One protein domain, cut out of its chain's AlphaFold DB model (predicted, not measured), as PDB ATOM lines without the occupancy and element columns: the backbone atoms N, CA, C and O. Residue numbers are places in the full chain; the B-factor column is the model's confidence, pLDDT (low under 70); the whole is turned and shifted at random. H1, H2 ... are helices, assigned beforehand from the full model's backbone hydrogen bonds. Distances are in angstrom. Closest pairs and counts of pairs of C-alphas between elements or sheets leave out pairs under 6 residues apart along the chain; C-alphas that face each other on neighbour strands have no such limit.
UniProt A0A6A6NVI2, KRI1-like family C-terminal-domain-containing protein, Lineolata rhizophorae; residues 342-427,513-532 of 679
ATOM      1  N   LYS A 342     -34.450 -33.062   4.411       84.12
ATOM      2  CA  LYS A 342     -34.436 -33.989   3.257       84.12
ATOM      3  C   LYS A 342     -35.769 -34.018   2.478       84.12
ATOM      4  O   LYS A 342     -35.770 -34.179   1.263       84.12
ATOM      5  N   ARG A 343     -36.898 -33.792   3.166       82.12
ATOM      6  CA  ARG A 343     -38.248 -33.656   2.586       82.12
ATOM      7  C   ARG A 343     -38.455 -32.361   1.780       82.12
ATOM      8  O   ARG A 343     -39.155 -32.403   0.776       82.12
ATOM      9  N   ALA A 344     -37.889 -31.231   2.200       86.31
ATOM     10  CA  ALA A 344     -37.925 -29.975   1.448       86.31
ATOM     11  C   ALA A 344     -37.071 -30.069   0.172       86.31
ATOM     12  O   ALA A 344     -37.601 -29.837  -0.913       86.31
ATOM     13  N   ARG A 345     -35.824 -30.557   0.276       87.56
ATOM     14  CA  ARG A 345     -34.957 -30.800  -0.894       87.56
ATOM     15  C   ARG A 345     -35.594 -31.772  -1.898       87.56
ATOM     16  O   ARG A 345     -35.548 -31.523  -3.097       87.56
ATOM     17  N   ALA A 346     -36.253 -32.833  -1.423       89.38
ATOM     18  CA  ALA A 346     -36.992 -33.762  -2.285       89.38
ATOM     19  C   ALA A 346     -38.158 -33.089  -3.038       89.38
ATOM     20  O   ALA A 346     -38.320 -33.322  -4.231       89.38
ATOM     21  N   ARG A 347     -38.933 -32.217  -2.373       88.62
ATOM     22  CA  ARG A 347     -40.010 -31.441  -3.020       88.62
ATOM     23  C   ARG A 347     -39.479 -30.431  -4.034       88.62
ATOM     24  O   ARG A 347     -40.123 -30.236  -5.058       88.62
ATOM     25  N   ARG A 348     -38.330 -29.796  -3.767       84.31
ATOM     26  CA  ARG A 348     -37.683 -28.902  -4.740       84.31
ATOM     27  C   ARG A 348     -37.233 -29.672  -5.975       84.31
ATOM     28  O   ARG A 348     -37.660 -29.303  -7.055       84.31
ATOM     29  N   LYS A 349     -36.531 -30.800  -5.810       89.19
ATOM     30  CA  LYS A 349     -36.134 -31.667  -6.934       89.19
ATOM     31  C   LYS A 349     -37.333 -32.218  -7.723       89.19
ATOM     32  O   LYS A 349     -37.261 -32.396  -8.932       89.19
ATOM     33  N   GLU A 350     -38.461 -32.487  -7.061       90.12
ATOM     34  CA  GLU A 350     -39.702 -32.870  -7.749       90.12
ATOM     35  C   GLU A 350     -40.339 -31.706  -8.527       90.12
ATOM     36  O   GLU A 350     -40.876 -31.928  -9.615       90.12
ATOM     37  N   LYS A 351     -40.281 -30.481  -7.986       90.31
ATOM     38  CA  LYS A 351     -40.752 -29.262  -8.655       90.31
ATOM     39  C   LYS A 351     -39.882 -28.936  -9.876       90.31
ATOM     40  O   LYS A 351     -40.436 -28.771 -10.952       90.31
ATOM     41  N   GLU A 352     -38.566 -28.945  -9.705       91.62
ATOM     42  CA  GLU A 352     -37.528 -28.768 -10.729       91.62
ATOM     43  C   GLU A 352     -37.726 -29.756 -11.888       91.62
ATOM     44  O   GLU A 352     -38.060 -29.333 -12.989       91.62
ATOM     45  N   ARG A 353     -37.762 -31.071 -11.614       91.50
ATOM     46  CA  ARG A 353     -38.099 -32.107 -12.615       91.50
ATOM     47  C   ARG A 353     -39.429 -31.843 -13.339       91.50
ATOM     48  O   ARG A 353     -39.594 -32.186 -14.507       91.50
ATOM     49  N   ARG A 354     -40.429 -31.289 -12.644       87.94
ATOM     50  CA  ARG A 354     -41.731 -30.948 -13.245       87.94
ATOM     51  C   ARG A 354     -41.655 -29.683 -14.105       87.94
ATOM     52  O   ARG A 354     -42.433 -29.565 -15.047       87.94
ATOM     53  N   GLU A 355     -40.774 -28.745 -13.783       87.19
ATOM     54  CA  GLU A 355     -40.526 -27.528 -14.559       87.19
ATOM     55  C   GLU A 355     -39.700 -27.856 -15.813       87.19
ATOM     56  O   GLU A 355     -40.173 -27.551 -16.904       87.19
ATOM     57  N   GLU A 356     -38.638 -28.659 -15.698       91.56
ATOM     58  CA  GLU A 356     -37.904 -29.271 -16.823       91.56
ATOM     59  C   GLU A 356     -38.843 -30.023 -17.790       91.56
ATOM     60  O   GLU A 356     -38.807 -29.839 -19.006       91.56
ATOM     61  N   GLU A 357     -39.752 -30.863 -17.272       86.25
ATOM     62  CA  GLU A 357     -40.710 -31.603 -18.107       86.25
ATOM     63  C   GLU A 357     -41.724 -30.669 -18.800       86.25
ATOM     64  O   GLU A 357     -42.211 -30.964 -19.898       86.25
ATOM     65  N   LYS A 358     -42.060 -29.529 -18.181       83.06
ATOM     66  CA  LYS A 358     -42.874 -28.484 -18.818       83.06
ATOM     67  C   LYS A 358     -42.079 -27.726 -19.875       83.06
ATOM     68  O   LYS A 358     -42.648 -27.412 -20.913       83.06
ATOM     69  N   GLU A 359     -40.804 -27.451 -19.647       87.50
ATOM     70  CA  GLU A 359     -39.933 -26.745 -20.588       87.50
ATOM     71  C   GLU A 359     -39.636 -27.599 -21.814       87.50
ATOM     72  O   GLU A 359     -39.971 -27.167 -22.914       87.50
ATOM     73  N   ARG A 360     -39.252 -28.870 -21.645       89.31
ATOM     74  CA  ARG A 360     -39.162 -29.831 -22.757       89.31
ATOM     75  C   ARG A 360     -40.475 -29.923 -23.543       89.31
ATOM     76  O   ARG A 360     -40.468 -29.960 -24.769       89.31
ATOM     77  N   ARG A 361     -41.629 -29.913 -22.863       80.62
ATOM     78  CA  ARG A 361     -42.960 -29.899 -23.507       80.62
ATOM     79  C   ARG A 361     -43.232 -28.589 -24.268       80.62
ATOM     80  O   ARG A 361     -43.840 -28.621 -25.337       80.62
ATOM     81  N   ARG A 362     -42.797 -27.434 -23.750       82.75
ATOM     82  CA  ARG A 362     -42.885 -26.130 -24.437       82.75
ATOM     83  C   ARG A 362     -41.951 -26.069 -25.640       82.75
ATOM     84  O   ARG A 362     -42.370 -25.574 -26.680       82.75
ATOM     85  N   GLU A 363     -40.737 -26.595 -25.529       90.62
ATOM     86  CA  GLU A 363     -39.807 -26.744 -26.643       90.62
ATOM     87  C   GLU A 363     -40.372 -27.642 -27.734       90.62
ATOM     88  O   GLU A 363     -40.409 -27.228 -28.883       90.62
ATOM     89  N   GLU A 364     -40.860 -28.839 -27.396       88.44
ATOM     90  CA  GLU A 364     -41.473 -29.748 -28.368       88.44
ATOM     91  C   GLU A 364     -42.675 -29.086 -29.080       88.44
ATOM     92  O   GLU A 364     -42.836 -29.233 -30.292       88.44
ATOM     93  N   ARG A 365     -43.469 -28.260 -28.378       83.75
ATOM     94  CA  ARG A 365     -44.510 -27.421 -29.004       83.75
ATOM     95  C   ARG A 365     -43.951 -26.287 -29.860       83.75
ATOM     96  O   ARG A 365     -44.495 -26.038 -30.930       83.75
ATOM     97  N   ARG A 366     -42.885 -25.603 -29.431       89.94
ATOM     98  CA  ARG A 366     -42.188 -24.577 -30.230       89.94
ATOM     99  C   ARG A 366     -41.586 -25.193 -31.502       89.94
ATOM    100  O   ARG A 366     -41.680 -24.577 -32.556       89.94
ATOM    101  N   ARG A 367     -41.056 -26.421 -31.443       90.06
ATOM    102  CA  ARG A 367     -40.603 -27.205 -32.608       90.06
ATOM    103  C   ARG A 367     -41.774 -27.544 -33.532       90.06
ATOM    104  O   ARG A 367     -41.691 -27.261 -34.722       90.06
ATOM    105  N   LEU A 368     -42.904 -28.021 -32.996       89.69
ATOM    106  CA  LEU A 368     -44.114 -28.278 -33.793       89.69
ATOM    107  C   LEU A 368     -44.642 -27.006 -34.480       89.69
ATOM    108  O   LEU A 368     -44.954 -27.051 -35.667       89.69
ATOM    109  N   LYS A 369     -44.694 -25.874 -33.760       89.44
ATOM    110  CA  LYS A 369     -45.033 -24.558 -34.324       89.44
ATOM    111  C   LYS A 369     -44.099 -24.194 -35.475       89.44
ATOM    112  O   LYS A 369     -44.583 -23.954 -36.571       89.44
ATOM    113  N   ARG A 370     -42.776 -24.231 -35.263       92.69
ATOM    114  CA  ARG A 370     -41.766 -23.930 -36.299       92.69
ATOM    115  C   ARG A 370     -41.930 -24.812 -37.541       92.69
ATOM    116  O   ARG A 370     -41.948 -24.285 -38.643       92.69
ATOM    117  N   LEU A 371     -42.129 -26.122 -37.373       92.12
ATOM    118  CA  LEU A 371     -42.348 -27.051 -38.492       92.12
ATOM    119  C   LEU A 371     -43.673 -26.792 -39.233       92.12
ATOM    120  O   LEU A 371     -43.751 -27.001 -40.443       92.12
ATOM    121  N   ARG A 372     -44.723 -26.327 -38.541       90.69
ATOM    122  CA  ARG A 372     -45.980 -25.897 -39.179       90.69
ATOM    123  C   ARG A 372     -45.846 -24.554 -39.897       90.69
ATOM    124  O   ARG A 372     -46.374 -24.433 -40.998       90.69
ATOM    125  N   VAL A 373     -45.115 -23.598 -39.323       93.25
ATOM    126  CA  VAL A 373     -44.782 -22.314 -39.960       93.25
ATOM    127  C   VAL A 373     -43.976 -22.559 -41.233       93.25
ATOM    128  O   VAL A 373     -44.421 -22.130 -42.288       93.25
ATOM    129  N   GLU A 374     -42.901 -23.355 -41.187       92.50
ATOM    130  CA  GLU A 374     -42.089 -23.693 -42.370       92.50
ATOM    131  C   GLU A 374     -42.926 -24.374 -43.474       92.50
ATOM    132  O   GLU A 374     -42.769 -24.086 -44.662       92.50
ATOM    133  N   GLU A 375     -43.874 -25.250 -43.114       91.50
ATOM    134  CA  GLU A 375     -44.793 -25.830 -44.099       91.50
ATOM    135  C   GLU A 375     -45.747 -24.807 -44.724       91.50
ATOM    136  O   GLU A 375     -46.031 -24.906 -45.920       91.50
ATOM    137  N   LEU A 376     -46.283 -23.867 -43.942       90.88
ATOM    138  CA  LEU A 376     -47.168 -22.826 -44.461       90.88
ATOM    139  C   LEU A 376     -46.391 -21.776 -45.264       90.88
ATOM    140  O   LEU A 376     -46.872 -21.390 -46.324       90.88
ATOM    141  N   GLU A 377     -45.173 -21.407 -44.866       89.94
ATOM    142  CA  GLU A 377     -44.231 -20.596 -45.651       89.94
ATOM    143  C   GLU A 377     -43.873 -21.283 -46.975       89.94
ATOM    144  O   GLU A 377     -43.908 -20.656 -48.033       89.94
ATOM    145  N   GLY A 378     -43.609 -22.594 -46.963       90.69
ATOM    146  CA  GLY A 378     -43.367 -23.378 -48.176       90.69
ATOM    147  C   GLY A 378     -44.597 -23.474 -49.087       90.69
ATOM    148  O   GLY A 378     -44.466 -23.447 -50.313       90.69
ATOM    149  N   ARG A 379     -45.813 -23.542 -48.524       89.06
ATOM    150  CA  ARG A 379     -47.070 -23.473 -49.298       89.06
ATOM    151  C   ARG A 379     -47.315 -22.070 -49.851       89.06
ATOM    152  O   ARG A 379     -47.615 -21.956 -51.034       89.06
ATOM    153  N   ALA A 380     -47.132 -21.027 -49.046       86.88
ATOM    154  CA  ALA A 380     -47.232 -19.629 -49.457       86.88
ATOM    155  C   ALA A 380     -46.218 -19.295 -50.559       86.88
ATOM    156  O   ALA A 380     -46.578 -18.663 -51.545       86.88
ATOM    157  N   SER A 381     -44.992 -19.815 -50.465       87.50
ATOM    158  CA  SER A 381     -43.963 -19.662 -51.499       87.50
ATOM    159  C   SER A 381     -44.367 -20.335 -52.810       87.50
ATOM    160  O   SER A 381     -44.200 -19.740 -53.867       87.50
ATOM    161  N   ARG A 382     -44.979 -21.531 -52.769       87.62
ATOM    162  CA  ARG A 382     -45.538 -22.179 -53.974       87.62
ATOM    163  C   ARG A 382     -46.729 -21.416 -54.548       87.62
ATOM    164  O   ARG A 382     -46.864 -21.341 -55.762       87.62
ATOM    165  N   ILE A 383     -47.586 -20.844 -53.700       84.88
ATOM    166  CA  ILE A 383     -48.689 -19.977 -54.140       84.88
ATOM    167  C   ILE A 383     -48.116 -18.724 -54.818       84.88
ATOM    168  O   ILE A 383     -48.559 -18.387 -55.911       84.88
ATOM    169  N   ARG A 384     -47.083 -18.096 -54.240       82.94
ATOM    170  CA  ARG A 384     -46.358 -16.959 -54.826       82.94
ATOM    171  C   ARG A 384     -45.637 -17.323 -56.121       82.94
ATOM    172  O   ARG A 384     -45.655 -16.522 -57.043       82.94
ATOM    173  N   GLU A 385     -45.054 -18.513 -56.237       84.19
ATOM    174  CA  GLU A 385     -44.439 -18.984 -57.483       84.19
ATOM    175  C   GLU A 385     -45.497 -19.181 -58.578       84.19
ATOM    176  O   GLU A 385     -45.339 -18.683 -59.689       84.19
ATOM    177  N   VAL A 386     -46.612 -19.851 -58.267       82.88
ATOM    178  CA  VAL A 386     -47.704 -20.092 -59.226       82.88
ATOM    179  C   VAL A 386     -48.402 -18.788 -59.631       82.88
ATOM    180  O   VAL A 386     -48.702 -18.618 -60.810       82.88
ATOM    181  N   ALA A 387     -48.622 -17.863 -58.694       71.94
ATOM    182  CA  ALA A 387     -49.277 -16.576 -58.940       71.94
ATOM    183  C   ALA A 387     -48.339 -15.522 -59.564       71.94
ATOM    184  O   ALA A 387     -48.739 -14.809 -60.479       71.94
ATOM    185  N   GLY A 388     -47.077 -15.451 -59.137       61.50
ATOM    186  CA  GLY A 388     -46.060 -14.540 -59.683       61.50
ATOM    187  C   GLY A 388     -45.531 -14.964 -61.056       61.50
ATOM    188  O   GLY A 388     -45.042 -14.138 -61.822       61.50
ATOM    189  N   ARG A 389     -45.696 -16.242 -61.420       57.50
ATOM    190  CA  ARG A 389     -45.565 -16.741 -62.800       57.50
ATOM    191  C   ARG A 389     -46.822 -16.480 -63.649       57.50
ATOM    192  O   ARG A 389     -46.851 -16.843 -64.822       57.50
ATOM    193  N   MET A 390     -47.862 -15.886 -63.061       50.75
ATOM    194  CA  MET A 390     -49.160 -15.641 -63.693       50.75
ATOM    195  C   MET A 390     -49.445 -14.168 -64.000       50.75
ATOM    196  O   MET A 390     -50.227 -13.918 -64.911       50.75
ATOM    197  N   ASP A 391     -48.789 -13.216 -63.330       43.09
ATOM    198  CA  ASP A 391     -48.657 -11.838 -63.819       43.09
ATOM    199  C   ASP A 391     -47.412 -11.149 -63.234       43.09
ATOM    200  O   ASP A 391     -46.933 -11.488 -62.150       43.09
ATOM    201  N   GLY A 392     -46.850 -10.198 -63.982       49.62
ATOM    202  CA  GLY A 392     -45.500  -9.681 -63.742       49.62
ATOM    203  C   GLY A 392     -45.313  -8.922 -62.424       49.62
ATOM    204  O   GLY A 392     -45.693  -7.759 -62.318       49.62
ATOM    205  N   GLY A 393     -44.614  -9.537 -61.465       45.75
ATOM    206  CA  GLY A 393     -43.923  -8.838 -60.370       45.75
ATOM    207  C   GLY A 393     -44.803  -8.139 -59.328       45.75
ATOM    208  O   GLY A 393     -44.285  -7.339 -58.551       45.75
ATOM    209  N   GLY A 394     -46.107  -8.417 -59.298       56.09
ATOM    210  CA  GLY A 394     -46.963  -8.050 -58.174       56.09
ATOM    211  C   GLY A 394     -46.826  -9.089 -57.067       56.09
ATOM    212  O   GLY A 394     -47.344 -10.196 -57.212       56.09
ATOM    213  N   ASP A 395     -46.135  -8.750 -55.976       59.12
ATOM    214  CA  ASP A 395     -46.115  -9.599 -54.785       59.12
ATOM    215  C   ASP A 395     -47.551  -9.868 -54.315       59.12
ATOM    216  O   ASP A 395     -48.358  -8.954 -54.128       59.12
ATOM    217  N   VAL A 396     -47.876 -11.148 -54.132       66.88
ATOM    218  CA  VAL A 396     -49.133 -11.554 -53.502       66.88
ATOM    219  C   VAL A 396     -48.989 -11.294 -52.007       66.88
ATOM    220  O   VAL A 396     -48.519 -12.164 -51.268       66.88
ATOM    221  N   ASP A 397     -49.362 -10.084 -51.590       72.19
ATOM    222  CA  ASP A 397     -49.449  -9.695 -50.184       72.19
ATOM    223  C   ASP A 397     -50.494 -10.580 -49.495       72.19
ATOM    224  O   ASP A 397     -51.700 -10.464 -49.738       72.19
ATOM    225  N   LEU A 398     -50.033 -11.476 -48.615       71.69
ATOM    226  CA  LEU A 398     -50.924 -12.353 -47.853       71.69
ATOM    227  C   LEU A 398     -51.857 -11.542 -46.946       71.69
ATOM    228  O   LEU A 398     -52.968 -11.988 -46.689       71.69
ATOM    229  N   GLY A 399     -51.432 -10.340 -46.534       78.94
ATOM    230  CA  GLY A 399     -52.222  -9.393 -45.746       78.94
ATOM    231  C   GLY A 399     -53.534  -8.979 -46.417       78.94
ATOM    232  O   GLY A 399     -54.587  -9.123 -45.797       78.94
ATOM    233  N   GLU A 400     -53.487  -8.542 -47.687       80.06
ATOM    234  CA  GLU A 400     -54.697  -8.173 -48.449       80.06
ATOM    235  C   GLU A 400     -55.653  -9.379 -48.560       80.06
ATOM    236  O   GLU A 400     -56.864  -9.243 -48.401       80.06
ATOM    237  N   TRP A 401     -55.109 -10.585 -48.767       78.38
ATOM    238  CA  TRP A 401     -55.914 -11.808 -48.819       78.38
ATOM    239  C   TRP A 401     -56.499 -12.210 -47.465       78.38
ATOM    240  O   TRP A 401     -57.636 -12.669 -47.436       78.38
ATOM    241  N   THR A 402     -55.777 -12.051 -46.352       82.25
ATOM    242  CA  THR A 402     -56.332 -12.335 -45.019       82.25
ATOM    243  C   THR A 402     -57.428 -11.354 -44.632       82.25
ATOM    244  O   THR A 402     -58.439 -11.790 -44.100       82.25
ATOM    245  N   GLU A 403     -57.290 -10.067 -44.958       82.94
ATOM    246  CA  GLU A 403     -58.327  -9.066 -44.675       82.94
ATOM    247  C   GLU A 403     -59.615  -9.351 -45.470       82.94
ATOM    248  O   GLU A 403     -60.708  -9.332 -44.904       82.94
ATOM    249  N   LEU A 404     -59.491  -9.742 -46.745       83.81
ATOM    250  CA  LEU A 404     -60.619 -10.184 -47.573       83.81
ATOM    251  C   LEU A 404     -61.269 -11.489 -47.071       83.81
ATOM    252  O   LEU A 404     -62.475 -11.673 -47.233       83.81
ATOM    253  N   LEU A 405     -60.486 -12.417 -46.503       82.62
ATOM    254  CA  LEU A 405     -60.970 -13.742 -46.091       82.62
ATOM    255  C   LEU A 405     -61.515 -13.784 -44.651       82.62
ATOM    256  O   LEU A 405     -62.369 -14.618 -44.356       82.62
ATOM    257  N   GLU A 406     -61.036 -12.904 -43.766       82.19
ATOM    258  CA  GLU A 406     -61.574 -12.697 -42.412       82.19
ATOM    259  C   GLU A 406     -62.725 -11.668 -42.381       82.19
ATOM    260  O   GLU A 406     -63.495 -11.639 -41.418       82.19
ATOM    261  N   GLY A 407     -62.863 -10.839 -43.424       84.06
ATOM    262  CA  GLY A 407     -63.923  -9.839 -43.572       84.06
ATOM    263  C   GLY A 407     -65.319 -10.401 -43.891       84.06
ATOM    264  O   GLY A 407     -65.503 -11.565 -44.252       84.06
ATOM    265  N   ASP A 408     -66.337  -9.540 -43.778       84.94
ATOM    266  CA  ASP A 408     -67.718  -9.875 -44.153       84.94
ATOM    267  C   ASP A 408     -67.826 -10.054 -45.682       84.94
ATOM    268  O   ASP A 408     -67.731  -9.089 -46.439       84.94
ATOM    269  N   TRP A 409     -68.060 -11.289 -46.144       86.62
ATOM    270  CA  TRP A 409     -68.094 -11.638 -47.572       86.62
ATOM    271  C   TRP A 409     -69.041 -10.747 -48.396       86.62
ATOM    272  O   TRP A 409     -70.269 -10.851 -48.287       86.62
ATOM    273  N   SER A 410     -68.471  -9.937 -49.295       89.62
ATOM    274  CA  SER A 410     -69.218  -9.117 -50.250       89.62
ATOM    275  C   SER A 410     -68.825  -9.446 -51.695       89.62
ATOM    276  O   SER A 410     -67.660  -9.409 -52.095       89.62
ATOM    277  N   GLU A 411     -69.825  -9.784 -52.513       89.62
ATOM    278  CA  GLU A 411     -69.608 -10.207 -53.903       89.62
ATOM    279  C   GLU A 411     -69.052  -9.066 -54.774       89.62
ATOM    280  O   GLU A 411     -68.278  -9.310 -55.695       89.62
ATOM    281  N   ALA A 412     -69.364  -7.812 -54.429       90.31
ATOM    282  CA  ALA A 412     -68.887  -6.633 -55.146       90.31
ATOM    283  C   ALA A 412     -67.426  -6.262 -54.829       90.31
ATOM    284  O   ALA A 412     -66.765  -5.666 -55.675       90.31
ATOM    285  N   GLU A 413     -66.904  -6.560 -53.635       89.00
ATOM    286  CA  GLU A 413     -65.471  -6.394 -53.331       89.00
ATOM    287  C   GLU A 413     -64.669  -7.564 -53.897       89.00
ATOM    288  O   GLU A 413     -63.665  -7.342 -54.572       89.00
ATOM    289  N   TRP A 414     -65.193  -8.786 -53.770       86.06
ATOM    290  CA  TRP A 414     -64.632  -9.973 -54.412       86.06
ATOM    291  C   TRP A 414     -64.515  -9.824 -55.940       86.06
ATOM    292  O   TRP A 414     -63.455 -10.097 -56.501       86.06
ATOM    293  N   GLU A 415     -65.556  -9.335 -56.629       89.31
ATOM    294  CA  GLU A 415     -65.509  -9.073 -58.077       89.31
ATOM    295  C   GLU A 415     -64.489  -7.978 -58.431       89.31
ATOM    296  O   GLU A 415     -63.759  -8.122 -59.412       89.31
ATOM    297  N   LYS A 416     -64.369  -6.912 -57.624       87.50
ATOM    298  CA  LYS A 416     -63.356  -5.861 -57.835       87.50
ATOM    299  C   LYS A 416     -61.937  -6.397 -57.668       87.50
ATOM    300  O   LYS A 416     -61.082  -6.090 -58.495       87.50
ATOM    301  N   GLU A 417     -61.671  -7.194 -56.636       84.19
ATOM    302  CA  GLU A 417     -60.341  -7.758 -56.392       84.19
ATOM    303  C   GLU A 417     -59.967  -8.829 -57.418       84.19
ATOM    304  O   GLU A 417     -58.851  -8.813 -57.943       84.19
ATOM    305  N   MET A 418     -60.910  -9.699 -57.789       82.62
ATOM    306  CA  MET A 418     -60.710 -10.672 -58.866       82.62
ATOM    307  C   MET A 418     -60.556  -9.992 -60.230       82.62
ATOM    308  O   MET A 418     -59.691 -10.384 -61.008       82.62
ATOM    309  N   GLY A 419     -61.312  -8.929 -60.510       83.88
ATOM    310  CA  GLY A 419     -61.146  -8.109 -61.710       83.88
ATOM    311  C   GLY A 419     -59.821  -7.337 -61.738       83.88
ATOM    312  O   GLY A 419     -59.235  -7.176 -62.807       83.88
ATOM    313  N   ARG A 420     -59.311  -6.905 -60.575       83.38
ATOM    314  CA  ARG A 420     -58.009  -6.232 -60.425       83.38
ATOM    315  C   ARG A 420     -56.836  -7.195 -60.626       83.38
ATOM    316  O   ARG A 420     -55.898  -6.835 -61.328       83.38
ATOM    317  N   ARG A 421     -56.872  -8.386 -60.009       75.19
ATOM    318  CA  ARG A 421     -55.755  -9.355 -60.019       75.19
ATOM    319  C   ARG A 421     -55.804 -10.360 -61.181       75.19
ATOM    320  O   ARG A 421     -54.756 -10.786 -61.640       75.19
ATOM    321  N   PHE A 422     -56.989 -10.717 -61.679       78.31
ATOM    322  CA  PHE A 422     -57.201 -11.732 -62.730       78.31
ATOM    323  C   PHE A 422     -58.042 -11.202 -63.911       78.31
ATOM    324  O   PHE A 422     -58.784 -11.948 -64.554       78.31
ATOM    325  N   GLY A 423     -57.956  -9.896 -64.180       82.00
ATOM    326  CA  GLY A 423     -58.706  -9.211 -65.235       82.00
ATOM    327  C   GLY A 423     -58.178  -9.439 -66.657       82.00
ATOM    328  O   GLY A 423     -57.531 -10.438 -66.975       82.00
ATOM    329  N   GLU A 424     -58.445  -8.481 -67.552       74.75
ATOM    330  CA  GLU A 424     -58.052  -8.593 -68.965       74.75
ATOM    331  C   GLU A 424     -56.528  -8.687 -69.175       74.75
ATOM    332  O   GLU A 424     -56.115  -9.290 -70.162       74.75
ATOM    333  N   GLY A 425     -55.701  -8.161 -68.258       74.31
ATOM    334  CA  GLY A 425     -54.233  -8.274 -68.302       74.31
ATOM    335  C   GLY A 425     -53.761  -9.729 -68.248       74.31
ATOM    336  O   GLY A 425     -53.236 -10.237 -69.237       74.31
ATOM    337  N   TYR A 426     -54.075 -10.418 -67.151       72.38
ATOM    338  CA  TYR A 426     -53.842 -11.846 -66.917       72.38
ATOM    339  C   TYR A 426     -54.274 -12.738 -68.097       72.38
ATOM    340  O   TYR A 426     -53.512 -13.571 -68.600       72.38
ATOM    341  N   TYR A 427     -55.494 -12.535 -68.609       74.94
ATOM    342  CA  TYR A 427     -56.003 -13.318 -69.741       74.94
ATOM    343  C   TYR A 427     -55.416 -12.911 -71.105       74.94
ATOM    344  O   TYR A 427     -55.473 -13.716 -72.038       74.94
ATOM    345  N   ARG A 513     -41.406 -10.430 -43.585       82.62
ATOM    346  CA  ARG A 513     -41.644 -10.348 -42.132       82.62
ATOM    347  C   ARG A 513     -43.132 -10.268 -41.779       82.62
ATOM    348  O   ARG A 513     -43.549 -10.872 -40.793       82.62
ATOM    349  N   LYS A 514     -43.936  -9.536 -42.559       84.94
ATOM    350  CA  LYS A 514     -45.396  -9.459 -42.367       84.94
ATOM    351  C   LYS A 514     -46.060 -10.789 -42.707       84.94
ATOM    352  O   LYS A 514     -46.818 -11.295 -41.888       84.94
ATOM    353  N   ASP A 515     -45.705 -11.375 -43.850       82.31
ATOM    354  CA  ASP A 515     -46.163 -12.698 -44.282       82.31
ATOM    355  C   ASP A 515     -45.914 -13.751 -43.198       82.31
ATOM    356  O   ASP A 515     -46.826 -14.478 -42.811       82.31
ATOM    357  N   ARG A 516     -44.696 -13.786 -42.644       87.69
ATOM    358  CA  ARG A 516     -44.341 -14.718 -41.574       87.69
ATOM    359  C   ARG A 516     -45.158 -14.498 -40.299       87.69
ATOM    360  O   ARG A 516     -45.643 -15.473 -39.739       87.69
ATOM    361  N   ARG A 517     -45.378 -13.249 -39.866       89.50
ATOM    362  CA  ARG A 517     -46.244 -12.941 -38.706       89.50
ATOM    363  C   ARG A 517     -47.692 -13.385 -38.930       89.50
ATOM    364  O   ARG A 517     -48.320 -13.896 -38.007       89.50
ATOM    365  N   ILE A 518     -48.212 -13.219 -40.147       88.38
ATOM    366  CA  ILE A 518     -49.548 -13.695 -40.540       88.38
ATOM    367  C   ILE A 518     -49.598 -15.229 -40.495       88.38
ATOM    368  O   ILE A 518     -50.521 -15.803 -39.922       88.38
ATOM    369  N   ILE A 519     -48.578 -15.907 -41.026       88.56
ATOM    370  CA  ILE A 519     -48.465 -17.369 -40.989       88.56
ATOM    371  C   ILE A 519     -48.359 -17.888 -39.545       88.56
ATOM    372  O   ILE A 519     -49.057 -18.834 -39.189       88.56
ATOM    373  N   GLU A 520     -47.539 -17.262 -38.699       90.44
ATOM    374  CA  GLU A 520     -47.415 -17.585 -37.271       90.44
ATOM    375  C   GLU A 520     -48.755 -17.399 -36.539       90.44
ATOM    376  O   GLU A 520     -49.160 -18.282 -35.782       90.44
ATOM    377  N   ALA A 521     -49.501 -16.325 -36.831       90.06
ATOM    378  CA  ALA A 521     -50.845 -16.110 -36.295       90.06
ATOM    379  C   ALA A 521     -51.843 -17.191 -36.750       90.06
ATOM    380  O   ALA A 521     -52.603 -17.694 -35.924       90.06
ATOM    381  N   ILE A 522     -51.814 -17.605 -38.023       88.31
ATOM    382  CA  ILE A 522     -52.660 -18.693 -38.548       88.31
ATOM    383  C   ILE A 522     -52.307 -20.033 -37.884       88.31
ATOM    384  O   ILE A 522     -53.210 -20.760 -37.471       88.31
ATOM    385  N   VAL A 523     -51.020 -20.360 -37.711       89.75
ATOM    386  CA  VAL A 523     -50.588 -21.580 -36.996       89.75
ATOM    387  C   VAL A 523     -51.045 -21.558 -35.538       89.75
ATOM    388  O   VAL A 523     -51.500 -22.579 -35.018       89.75
ATOM    389  N   ASP A 524     -50.966 -20.409 -34.870       87.38
ATOM    390  CA  ASP A 524     -51.424 -20.270 -33.490       87.38
ATOM    391  C   ASP A 524     -52.950 -20.341 -33.372       87.38
ATOM    392  O   ASP A 524     -53.453 -20.986 -32.446       87.38
ATOM    393  N   GLN A 525     -53.694 -19.790 -34.337       86.12
ATOM    394  CA  GLN A 525     -55.136 -19.998 -34.453       86.12
ATOM    395  C   GLN A 525     -55.468 -21.484 -34.674       86.12
ATOM    396  O   GLN A 525     -56.261 -22.020 -33.898       86.12
ATOM    397  N   GLU A 526     -54.838 -22.176 -35.635       85.56
ATOM    398  CA  GLU A 526     -55.033 -23.617 -35.887       85.56
ATOM    399  C   GLU A 526     -54.766 -24.453 -34.628       85.56
ATOM    400  O   GLU A 526     -55.607 -25.259 -34.229       85.56
ATOM    401  N   LEU A 527     -53.633 -24.235 -33.954       80.75
ATOM    402  CA  LEU A 527     -53.285 -24.958 -32.729       80.75
ATOM    403  C   LEU A 527     -54.243 -24.625 -31.576       80.75
ATOM    404  O   LEU A 527     -54.573 -25.506 -30.783       80.75
ATOM    405  N   SER A 528     -54.732 -23.384 -31.481       77.00
ATOM    406  CA  SER A 528     -55.755 -23.008 -30.496       77.00
ATOM    407  C   SER A 528     -57.115 -23.653 -30.796       77.00
ATOM    408  O   SER A 528     -57.811 -24.081 -29.871       77.00
ATOM    409  N   ALA A 529     -57.470 -23.790 -32.075       69.06
ATOM    410  CA  ALA A 529     -58.707 -24.401 -32.537       69.06
ATOM    411  C   ALA A 529     -58.679 -25.924 -32.361       69.06
ATOM    412  O   ALA A 529     -59.655 -26.484 -31.868       69.06
ATOM    413  N   ASP A 530     -57.555 -26.586 -32.647       64.12
ATOM    414  CA  ASP A 530     -57.342 -28.008 -32.345       64.12
ATOM    415  C   ASP A 530     -57.413 -28.280 -30.829       64.12
ATOM    416  O   ASP A 530     -57.950 -29.306 -30.413       64.12
ATOM    417  N   LEU A 531     -56.954 -27.347 -29.982       59.34
ATOM    418  CA  LEU A 531     -57.136 -27.423 -28.525       59.34
ATOM    419  C   LEU A 531     -58.600 -27.189 -28.096       59.34
ATOM    420  O   LEU A 531     -59.075 -27.843 -27.164       59.34
ATOM    421  N   ALA A 532     -59.327 -26.286 -28.760       58.22
ATOM    422  CA  ALA A 532     -60.723 -25.957 -28.454       58.22
ATOM    423  C   ALA A 532     -61.735 -26.991 -28.986       58.22
ATOM    424  O   ALA A 532     -62.785 -27.204 -28.376       58.22
TER     425      ALA A 532
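Overview. This is residues 342 to 427 and 513 to 532 of the 679 residues of the protein "KRI1-like family C-terminal-domain-containing protein" of Lineolata rhizophorae (UniProt A0A6A6NVI2). One long, straight helix, H1, makes the length of an open, rod-like model: its first half, residues 342 to 364, sticks out free as an arm, and H5 crosses its second half at a steep angle. After H1 the chain folds back to the short helix H2, which packs on the first part of H5; H3 runs back beside H2 with little contact, and the tiny H4 lies beyond it at the end away from the arm. The printed part has 106 residues with five named helices, in the order H1, H2, H3, H4, H5, and no named strand; the class is all helix. The whole is extended, with a radius of gyration of the C-alphas of 21.9 A, and spans 80 by 29 by 19 A.

Along the chain. H1, residues 342 to 388, is 66.9 A from its first C-alpha, at (-34.436, -33.989, 3.257), to its last, at (-46.060, -14.540, -59.683). H5, residues 513 to 532, is 28.2 A long and ends with C-alpha 532 at (-60.723, -25.957, -28.454). H2 is residues 398 to 406, 12.0 A; H3 is residues 411 to 421, 15.2 A; H4 is residues 424 to 427, 5.2 A.

Arrangement. H1 touches H5 with residues 369 to 377 alone, and H5 touches H1 with residues 516 to 524 alone. Their closest C-alphas, those of Val 373 and Glu 520, are 6.0 A apart, and the helices run opposite ways at a steep tilt of 57 degrees. H5 touches H2 with residues 514 to 518 alone; the closest C-alphas, those of Leu 398 and Asp 515, are 6.0 A apart. H2 and H5 run the same way at a tilt of 35.5 degrees, only just steep. H2 and H3 are close but not clearly touching, the closest C-alphas being those of Leu 404 and Trp 414, 7.9 A; they run opposite ways at a shallow tilt of 16 degrees. H3 and H4 meet only through their link. H1 is apart from H3 and H4, and only just apart from H2, at 8.3 A. In H1, H2, H3 and H5 every O i to N i+4 pair is within hydrogen-bond range; H4 is too short for such a pair.

Size, cuts and confidence. The C-alphas farthest apart, those of Lys 342 and Glu 424, are 80.1 A apart. Without the stretches that stand free, residues 342 to 364 and 406 to 412, the body spans 46 by 24 by 18 A. Residues 428 to 512 are not printed, and C-alphas 427 and 513 are 31.3 A apart across this cut. Of the links that are printed whole, H2 to H3 and H3 to H4 are tight and H1 to H2 is short. The mean pLDDT of the printed part is 82.0; residues 388 to 396 and 529 to 532 are under 70.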